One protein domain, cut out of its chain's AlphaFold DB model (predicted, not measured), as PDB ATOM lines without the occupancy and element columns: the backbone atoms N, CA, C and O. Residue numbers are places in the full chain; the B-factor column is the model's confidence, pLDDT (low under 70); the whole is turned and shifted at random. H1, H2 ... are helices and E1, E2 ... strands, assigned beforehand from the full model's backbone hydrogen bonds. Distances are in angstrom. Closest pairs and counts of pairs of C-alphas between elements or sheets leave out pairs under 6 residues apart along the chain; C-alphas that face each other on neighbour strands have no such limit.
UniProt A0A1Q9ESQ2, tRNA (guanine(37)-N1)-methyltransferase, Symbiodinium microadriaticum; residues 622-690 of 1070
ATOM      1  N   THR A 622      27.658  14.580 -50.627       61.41
ATOM      2  CA  THR A 622      27.331  13.198 -50.210       61.41
ATOM      3  C   THR A 622      27.820  12.167 -51.229       61.41
ATOM      4  O   THR A 622      28.304  11.115 -50.829       61.41
ATOM      5  N   GLY A 623      27.739  12.476 -52.529       64.69
ATOM      6  CA  GLY A 623      28.271  11.613 -53.590       64.69
ATOM      7  C   GLY A 623      29.789  11.430 -53.500       64.69
ATOM      8  O   GLY A 623      30.271  10.301 -53.581       64.69
ATOM      9  N   ASP A 624      30.530  12.510 -53.242       69.81
ATOM     10  CA  ASP A 624      31.988  12.465 -53.071       69.81
ATOM     11  C   ASP A 624      32.388  11.607 -51.869       69.81
ATOM     12  O   ASP A 624      33.267  10.749 -51.976       69.81
ATOM     13  N   PHE A 625      31.683  11.770 -50.746       73.81
ATOM     14  CA  PHE A 625      31.895  10.946 -49.560       73.81
ATOM     15  C   PHE A 625      31.519   9.481 -49.799       73.81
ATOM     16  O   PHE A 625      32.271   8.608 -49.392       73.81
ATOM     17  N   LEU A 626      30.417   9.178 -50.493       77.81
ATOM     18  CA  LEU A 626      30.054   7.794 -50.832       77.81
ATOM     19  C   LEU A 626      31.093   7.128 -51.737       77.81
ATOM     20  O   LEU A 626      31.402   5.951 -51.557       77.81
ATOM     21  N   LYS A 627      31.657   7.875 -52.692       81.31
ATOM     22  CA  LYS A 627      32.717   7.383 -53.576       81.31
ATOM     23  C   LYS A 627      34.000   7.108 -52.791       81.31
ATOM     24  O   LYS A 627      34.582   6.030 -52.929       81.31
ATOM     25  N   LYS A 628      34.420   8.060 -51.953       82.25
ATOM     26  CA  LYS A 628      35.643   7.970 -51.144       82.25
ATOM     27  C   LYS A 628      35.561   6.936 -50.024       82.25
ATOM     28  O   LYS A 628      36.523   6.214 -49.810       82.25
ATOM     29  N   LEU A 629      34.404   6.806 -49.385       83.44
ATOM     30  CA  LEU A 629      34.165   5.884 -48.271       83.44
ATOM     31  C   LEU A 629      33.579   4.544 -48.722       83.44
ATOM     32  O   LEU A 629      33.188   3.748 -47.880       83.44
ATOM     33  N   SER A 630      33.508   4.272 -50.030       85.62
ATOM     34  CA  SER A 630      32.844   3.092 -50.612       85.62
ATOM     35  C   SER A 630      33.275   1.748 -50.010       85.62
ATOM     36  O   SER A 630      32.461   0.827 -49.937       85.62
ATOM     37  N   LYS A 631      34.525   1.637 -49.545       84.12
ATOM     38  CA  LYS A 631      35.081   0.435 -48.895       84.12
ATOM     39  C   LYS A 631      34.653   0.267 -47.435       84.12
ATOM     40  O   LYS A 631      34.707  -0.843 -46.915       84.12
ATOM     41  N   ASP A 632      34.200   1.346 -46.811       87.06
ATOM     42  CA  ASP A 632      33.932   1.445 -45.380       87.06
ATOM     43  C   ASP A 632      32.433   1.602 -45.079       87.06
ATOM     44  O   ASP A 632      32.063   1.842 -43.934       87.06
ATOM     45  N   LEU A 633      31.549   1.483 -46.082       86.75
ATOM     46  CA  LEU A 633      30.100   1.659 -45.923       86.75
ATOM     47  C   LEU A 633      29.423   0.458 -45.251       86.75
ATOM     48  O   LEU A 633      29.785  -0.704 -45.446       86.75
ATOM     49  N   LEU A 634      28.354   0.737 -44.506       80.81
ATOM     50  CA  LEU A 634      27.456  -0.278 -43.974       80.81
ATOM     51  C   LEU A 634      26.581  -0.848 -45.098       80.81
ATOM     52  O   LEU A 634      25.563  -0.264 -45.468       80.81
ATOM     53  N   ASN A 635      26.951  -2.024 -45.599       73.81
ATOM     54  CA  ASN A 635      26.167  -2.753 -46.591       73.81
ATOM     55  C   ASN A 635      25.227  -3.752 -45.899       73.81
ATOM     56  O   ASN A 635      25.645  -4.829 -45.478       73.81
ATOM     57  N   LEU A 636      23.949  -3.385 -45.781       68.62
ATOM     58  CA  LEU A 636      22.875  -4.263 -45.311       68.62
ATOM     59  C   LEU A 636      21.858  -4.474 -46.434       68.62
ATOM     60  O   LEU A 636      21.481  -3.527 -47.128       68.62
ATOM     61  N   SER A 637      21.388  -5.711 -46.608       56.34
ATOM     62  CA  SER A 637      20.358  -6.020 -47.599       56.34
ATOM     63  C   SER A 637      19.104  -5.176 -47.342       56.34
ATOM     64  O   SER A 637      18.635  -5.048 -46.212       56.34
ATOM     65  N   ARG A 638      18.567  -4.568 -48.410       58.78
ATOM     66  CA  ARG A 638      17.343  -3.741 -48.387       58.78
ATOM     67  C   ARG A 638      17.410  -2.476 -47.506       58.78
ATOM     68  O   ARG A 638      16.366  -1.886 -47.240       58.78
ATOM     69  N   ARG A 639      18.603  -2.009 -47.106       63.25
ATOM     70  CA  ARG A 639      18.803  -0.724 -46.407       63.25
ATOM     71  C   ARG A 639      19.793   0.154 -47.165       63.25
ATOM     72  O   ARG A 639      20.786  -0.328 -47.698       63.25
ATOM     73  N   LYS A 640      19.521   1.457 -47.214       70.38
ATOM     74  CA  LYS A 640      20.424   2.434 -47.832       70.38
ATOM     75  C   LYS A 640      21.604   2.710 -46.895       70.38
ATOM     76  O   LYS A 640      21.449   2.717 -45.679       70.38
ATOM     77  N   ASN A 641      22.770   2.979 -47.469       75.94
ATOM     78  CA  ASN A 641      23.993   3.390 -46.764       75.94
ATOM     79  C   ASN A 641      23.994   4.881 -46.367       75.94
ATOM     80  O   ASN A 641      24.968   5.372 -45.798       75.94
ATOM     81  N   VAL A 642      22.903   5.598 -46.652       79.81
ATOM     82  CA  VAL A 642      22.694   6.996 -46.277       79.81
ATOM     83  C   VAL A 642      21.345   7.147 -45.592       79.81
ATOM     84  O   VAL A 642      20.326   6.713 -46.132       79.81
ATOM     85  N   GLU A 643      21.339   7.817 -44.445       70.31
ATOM     86  CA  GLU A 643      20.137   8.155 -43.681       70.31
ATOM     87  C   GLU A 643      20.072   9.655 -43.391       70.31
ATOM     88  O   GLU A 643      21.079  10.353 -43.446       70.31
ATOM     89  N   ALA A 644      18.885  10.186 -43.117       68.06
ATOM     90  CA  ALA A 644      18.753  11.554 -42.624       68.06
ATOM     91  C   ALA A 644      19.073  11.588 -41.121       68.06
ATOM     92  O   ALA A 644      18.705  10.668 -40.390       68.06
ATOM     93  N   LEU A 645      19.756  12.632 -40.646       62.84
ATOM     94  CA  LEU A 645      19.974  12.822 -39.213       62.84
ATOM     95  C   LEU A 645      18.665  13.285 -38.551       62.84
ATOM     96  O   LEU A 645      18.114  14.318 -38.934       62.84
ATOM     97  N   ALA A 646      18.195  12.552 -37.538       51.03
ATOM     98  CA  ALA A 646      17.001  12.914 -36.770       51.03
ATOM     99  C   ALA A 646      17.117  14.346 -36.208       51.03
ATOM    100  O   ALA A 646      18.122  14.697 -35.583       51.03
ATOM    101  N   GLY A 647      16.109  15.187 -36.464       49.03
ATOM    102  CA  GLY A 647      16.100  16.604 -36.071       49.03
ATOM    103  C   GLY A 647      16.893  17.560 -36.979       49.03
ATOM    104  O   GLY A 647      16.859  18.769 -36.758       49.03
ATOM    105  N   ASN A 648      17.584  17.063 -38.014       50.41
ATOM    106  CA  ASN A 648      18.190  17.889 -39.066       50.41
ATOM    107  C   ASN A 648      18.175  17.154 -40.427       50.41
ATOM    108  O   ASN A 648      19.201  16.614 -40.845       50.41
ATOM    109  N   PRO A 649      17.046  17.173 -41.165       46.22
ATOM    110  CA  PRO A 649      16.890  16.446 -42.432       46.22
ATOM    111  C   PRO A 649      17.810  16.934 -43.563       46.22
ATOM    112  O   PRO A 649      18.048  16.216 -44.533       46.22
ATOM    113  N   SER A 650      18.341  18.157 -43.449       49.66
ATOM    114  CA  SER A 650      19.365  18.693 -44.355       49.66
ATOM    115  C   SER A 650      20.753  18.083 -44.133       49.66
ATOM    116  O   SER A 650      21.603  18.173 -45.021       49.66
ATOM    117  N   ALA A 651      20.991  17.443 -42.986       55.69
ATOM    118  CA  ALA A 651      22.202  16.689 -42.706       55.69
ATOM    119  C   ALA A 651      21.975  15.201 -43.013       55.69
ATOM    120  O   ALA A 651      21.058  14.564 -42.493       55.69
ATOM    121  N   LYS A 652      22.835  14.637 -43.862       73.06
ATOM    122  CA  LYS A 652      22.823  13.210 -44.197       73.06
ATOM    123  C   LYS A 652      23.891  12.479 -43.387       73.06
ATOM    124  O   LYS A 652      25.039  12.912 -43.342       73.06
ATOM    125  N   LEU A 653      23.510  11.363 -42.785       75.69
ATOM    126  CA  LEU A 653      24.390  10.369 -42.193       75.69
ATOM    127  C   LEU A 653      24.834   9.392 -43.272       75.69
ATOM    128  O   LEU A 653      24.001   8.813 -43.961       75.69
ATOM    129  N   ILE A 654      26.140   9.182 -43.395       83.44
ATOM    130  CA  ILE A 654      26.704   8.083 -44.178       83.44
ATOM    131  C   ILE A 654      27.030   6.980 -43.184       83.44
ATOM    132  O   ILE A 654      27.815   7.182 -42.258       83.44
ATOM    133  N   LEU A 655      26.368   5.839 -43.335       84.69
ATOM    134  CA  LEU A 655      26.511   4.723 -42.416       84.69
ATOM    135  C   LEU A 655      27.789   3.965 -42.758       84.69
ATOM    136  O   LEU A 655      27.919   3.431 -43.859       84.69
ATOM    137  N   LEU A 656      28.715   3.913 -41.805       83.75
ATOM    138  CA  LEU A 656      29.957   3.161 -41.926       83.75
ATOM    139  C   LEU A 656      29.798   1.754 -41.344       83.75
ATOM    140  O   LEU A 656      28.958   1.509 -40.470       83.75
ATOM    141  N   ALA A 657      30.584   0.814 -41.858       82.50
ATOM    142  CA  ALA A 657      30.583  -0.576 -41.444       82.50
ATOM    143  C   ALA A 657      30.788  -0.689 -39.927       82.50
ATOM    144  O   ALA A 657      31.532   0.076 -39.320       82.50
ATOM    145  N   ARG A 658      30.164  -1.698 -39.302       80.00
ATOM    146  CA  ARG A 658      30.221  -1.905 -37.837       80.00
ATOM    147  C   ARG A 658      31.643  -2.108 -37.295       80.00
ATOM    148  O   ARG A 658      31.841  -2.045 -36.083       80.00
ATOM    149  N   THR A 659      32.601  -2.410 -38.167       79.12
ATOM    150  CA  THR A 659      34.026  -2.563 -37.857       79.12
ATOM    151  C   THR A 659      34.741  -1.229 -37.646       79.12
ATOM    152  O   THR A 659      35.760  -1.214 -36.965       79.12
ATOM    153  N   ILE A 660      34.205  -0.124 -38.172       80.38
ATOM    154  CA  ILE A 660      34.766   1.224 -38.054       80.38
ATOM    155  C   ILE A 660      34.329   1.825 -36.713       80.38
ATOM    156  O   ILE A 660      33.137   2.041 -36.485       80.38
ATOM    157  N   LYS A 661      35.276   2.082 -35.804       77.44
ATOM    158  CA  LYS A 661      35.001   2.637 -34.463       77.44
ATOM    159  C   LYS A 661      35.491   4.074 -34.298       77.44
ATOM    160  O   LYS A 661      35.038   4.774 -33.394       77.44
ATOM    161  N   SER A 662      36.398   4.510 -35.159       81.06
ATOM    162  CA  SER A 662      37.056   5.811 -35.144       81.06
ATOM    163  C   SER A 662      37.419   6.249 -36.568       81.06
ATOM    164  O   SER A 662      37.406   5.439 -37.492       81.06
ATOM    165  N   VAL A 663      37.750   7.532 -36.761       81.06
ATOM    166  CA  VAL A 663      38.151   8.060 -38.084       81.06
ATOM    167  C   VAL A 663      39.415   7.379 -38.609       81.06
ATOM    168  O   VAL A 663      39.523   7.144 -39.808       81.06
ATOM    169  N   SER A 664      40.329   6.981 -37.720       83.69
ATOM    170  CA  SER A 664      41.547   6.245 -38.076       83.69
ATOM    171  C   SER A 664      41.294   4.842 -38.631       83.69
ATOM    172  O   SER A 664      42.198   4.269 -39.226       83.69
ATOM    173  N   ASP A 665      40.092   4.286 -38.453       83.19
ATOM    174  CA  ASP A 665      39.748   2.963 -38.987       83.19
ATOM    175  C   ASP A 665      39.285   3.024 -40.456       83.19
ATOM    176  O   ASP A 665      39.134   1.986 -41.094       83.19
ATOM    177  N   VAL A 666      39.029   4.228 -40.985       85.31
ATOM    178  CA  VAL A 666      38.542   4.467 -42.351       85.31
ATOM    179  C   VAL A 666      39.701   4.401 -43.346       85.31
ATOM    180  O   VAL A 666      40.762   4.968 -43.095       85.31
ATOM    181  N   ALA A 667      39.496   3.777 -44.509       86.00
ATOM    182  CA  ALA A 667      40.555   3.577 -45.501       86.00
ATOM    183  C   ALA A 667      41.175   4.892 -46.019       86.00
ATOM    184  O   ALA A 667      42.354   4.934 -46.358       86.00
ATOM    185  N   GLU A 668      40.387   5.966 -46.068       87.19
ATOM    186  CA  GLU A 668      40.807   7.317 -46.467       87.19
ATOM    187  C   GLU A 668      40.798   8.275 -45.252       87.19
ATOM    188  O   GLU A 668      40.268   9.388 -45.330       87.19
ATOM    189  N   SER A 669      41.346   7.835 -44.110       86.44
ATOM    190  CA  SER A 669      41.318   8.561 -42.827       86.44
ATOM    191  C   SER A 669      41.862   9.990 -42.916       86.44
ATOM    192  O   SER A 669      41.223  10.910 -42.417       86.44
ATOM    193  N   ASP A 670      42.987  10.205 -43.608       85.31
ATOM    194  CA  ASP A 670      43.629  11.525 -43.726       85.31
ATOM    195  C   ASP A 670      42.746  12.539 -44.467       85.31
ATOM    196  O   ASP A 670      42.680  13.720 -44.110       85.31
ATOM    197  N   TRP A 671      42.041  12.065 -45.497       89.38
ATOM    198  CA  TRP A 671      41.087  12.868 -46.253       89.38
ATOM    199  C   TRP A 671      39.847  13.169 -45.406       89.38
ATOM    200  O   TRP A 671      39.428  14.324 -45.326       89.38
ATOM    201  N   LEU A 672      39.301  12.164 -44.716       81.19
ATOM    202  CA  LEU A 672      38.138  12.346 -43.852       81.19
ATOM    203  C   LEU A 672      38.445  13.309 -42.689       81.19
ATOM    204  O   LEU A 672      37.631  14.182 -42.392       81.19
ATOM    205  N   ASP A 673      39.636  13.231 -42.093       83.56
ATOM    206  CA  ASP A 673      40.105  14.167 -41.063       83.56
ATOM    207  C   ASP A 673      40.299  15.593 -41.597       83.56
ATOM    208  O   ASP A 673      40.074  16.571 -40.878       83.56
ATOM    209  N   ALA A 674      40.731  15.755 -42.850       78.81
ATOM    210  CA  ALA A 674      40.810  17.069 -43.488       78.81
ATOM    211  C   ALA A 674      39.414  17.678 -43.700       78.81
ATOM    212  O   ALA A 674      39.201  18.848 -43.376       78.81
ATOM    213  N   GLU A 675      38.446  16.883 -44.155       80.12
ATOM    214  CA  GLU A 675      37.059  17.320 -44.340       80.12
ATOM    215  C   GLU A 675      36.360  17.641 -43.006       80.12
ATOM    216  O   GLU A 675      35.638  18.636 -42.901       80.12
ATOM    217  N   ILE A 676      36.609  16.855 -41.951       79.38
ATOM    218  CA  ILE A 676      36.096  17.139 -40.601       79.38
ATOM    219  C   ILE A 676      36.683  18.452 -40.070       79.38
ATOM    220  O   ILE A 676      35.940  19.300 -39.571       79.38
ATOM    221  N   ARG A 677      37.997  18.676 -40.227       76.31
ATOM    222  CA  ARG A 677      38.653  19.940 -39.835       76.31
ATOM    223  C   ARG A 677      38.149  21.141 -40.631       76.31
ATOM    224  O   ARG A 677      38.031  22.228 -40.073       76.31
ATOM    225  N   ALA A 678      37.803  20.944 -41.901       71.69
ATOM    226  CA  ALA A 678      37.181  21.959 -42.747       71.69
ATOM    227  C   ALA A 678      35.694  22.210 -42.414       71.69
ATOM    228  O   ALA A 678      35.048  23.028 -43.071       71.69
ATOM    229  N   GLY A 679      35.129  21.509 -41.421       67.56
ATOM    230  CA  GLY A 679      33.721  21.617 -41.031       67.56
ATOM    231  C   GLY A 679      32.749  21.012 -42.049       67.56
ATOM    232  O   GLY A 679      31.550  21.278 -41.986       67.56
ATOM    233  N   ALA A 680      33.247  20.218 -43.001       66.44
ATOM    234  CA  ALA A 680      32.462  19.610 -44.070       66.44
ATOM    235  C   ALA A 680      31.720  18.337 -43.633       66.44
ATOM    236  O   ALA A 680      30.738  17.961 -44.272       66.44
ATOM    237  N   ALA A 681      32.175  17.688 -42.557       74.50
ATOM    238  CA  ALA A 681      31.565  16.493 -41.988       74.50
ATOM    239  C   ALA A 681      31.749  16.435 -40.465       74.50
ATOM    240  O   ALA A 681      32.651  17.051 -39.901       74.50
ATOM    241  N   LYS A 682      30.890  15.662 -39.795       76.81
ATOM    242  CA  LYS A 682      30.987  15.364 -38.362       76.81
ATOM    243  C   LYS A 682      30.719  13.881 -38.136       76.81
ATOM    244  O   LYS A 682      29.770  13.338 -38.693       76.81
ATOM    245  N   VAL A 683      31.520  13.251 -37.283       78.94
ATOM    246  CA  VAL A 683      31.327  11.849 -36.887       78.94
ATOM    247  C   VAL A 683      30.354  11.766 -35.717       78.94
ATOM    248  O   VAL A 683      30.437  12.545 -34.764       78.94
ATOM    249  N   THR A 684      29.417  10.823 -35.787       78.25
ATOM    250  CA  THR A 684      28.453  10.549 -34.719       78.25
ATOM    251  C   THR A 684      28.101   9.063 -34.673       78.25
ATOM    252  O   THR A 684      28.253   8.354 -35.666       78.25
ATOM    253  N   SER A 685      27.647   8.585 -33.515       74.62
ATOM    254  CA  SER A 685      27.178   7.209 -33.342       74.62
ATOM    255  C   SER A 685      25.696   7.107 -33.695       74.62
ATOM    256  O   SER A 685      24.895   7.919 -33.236       74.62
ATOM    257  N   PHE A 686      25.324   6.092 -34.477       73.00
ATOM    258  CA  PHE A 686      23.951   5.882 -34.935       73.00
ATOM    259  C   PHE A 686      23.489   4.438 -34.699       73.00
ATOM    260  O   PHE A 686      24.191   3.484 -35.039       73.00
ATOM    261  N   GLY A 687      22.307   4.276 -34.099       72.25
ATOM    262  CA  GLY A 687      21.705   2.974 -33.814       72.25
ATOM    263  C   GLY A 687      20.843   2.474 -34.975       72.25
ATOM    264  O   GLY A 687      19.891   3.132 -35.376       72.25
ATOM    265  N   VAL A 688      21.138   1.279 -35.484       69.00
ATOM    266  CA  VAL A 688      20.413   0.652 -36.601       69.00
ATOM    267  C   VAL A 688      19.395  -0.355 -36.050       69.00
ATOM    268  O   VAL A 688      19.783  -1.387 -35.505       69.00
ATOM    269  N   CYS A 689      18.093  -0.080 -36.201       66.50
ATOM    270  CA  CYS A 689      17.010  -1.010 -35.848       66.50
ATOM    271  C   CYS A 689      16.536  -1.792 -37.088       66.50
ATOM    272  O   CYS A 689      16.265  -1.180 -38.123       66.50
ATOM    273  N   LEU A 690      16.443  -3.124 -36.994       69.38
ATOM    274  CA  LEU A 690      15.972  -4.007 -38.070       69.38
ATOM    275  C   LEU A 690      14.610  -4.601 -37.688       69.38
ATOM    276  O   LEU A 690      14.513  -5.377 -36.738       69.38
TER     277      LEU A 690
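This is residues 622 to 690 of the 1070 residues of the protein "tRNA (guanine(37)-N1)-methyltransferase" of Symbiodinium microadriaticum (UniProt A0A1Q9ESQ2). Little of this domain is regular structure: a small hairpin, E1 and E2, and a short helix, H2, stand at opposite sides, joined by long loops, with H1 between them and off to one face. After H2, residues 678 to 690 run back to the hairpin's side. Named elements, in the order H1, E1, E2, H2, hold 27 of the 69 printed residues, under half; the class is mixed, and the sheet, E1 - E2, is antiparallel. The whole is compact, with a radius of gyration of the C-alphas of 11.7 A and spans of 32 by 25 by 21 A.

H1, residues 622 to 628, comes closest to E2, residues 648 to 654, at the C-alphas of Leu 626 and Ile 654, 7.5 A apart. E1, residues 642 to 645, forms an antiparallel hairpin with E2, at 143 degrees; N 643 and O 653, 2.9 A, are within hydrogen-bond range. H2, residues 669 to 677, and H1 are near each other, with 5 pairs of C-alphas within 10 A; E1 and H2 are apart. In H1 and H2 every O i to N i+4 pair is within hydrogen-bond range.

H1 begins at C-alpha 622 (27.331, 13.198, -50.210) and is 9.9 A long; E1 measures 9.6 A, E2 14.0 A. H2, 12.1 A, ends at C-alpha 677 (38.653, 19.940, -39.835).

The C-alphas farthest apart, Ala 678 and Leu 690, are 33.9 A apart. The printed part has no cut; H1 to E1 and E2 to H2 are long links. Mean pLDDT of the printed part is 74.4; 20 residues are under 70, among them 644 to 651.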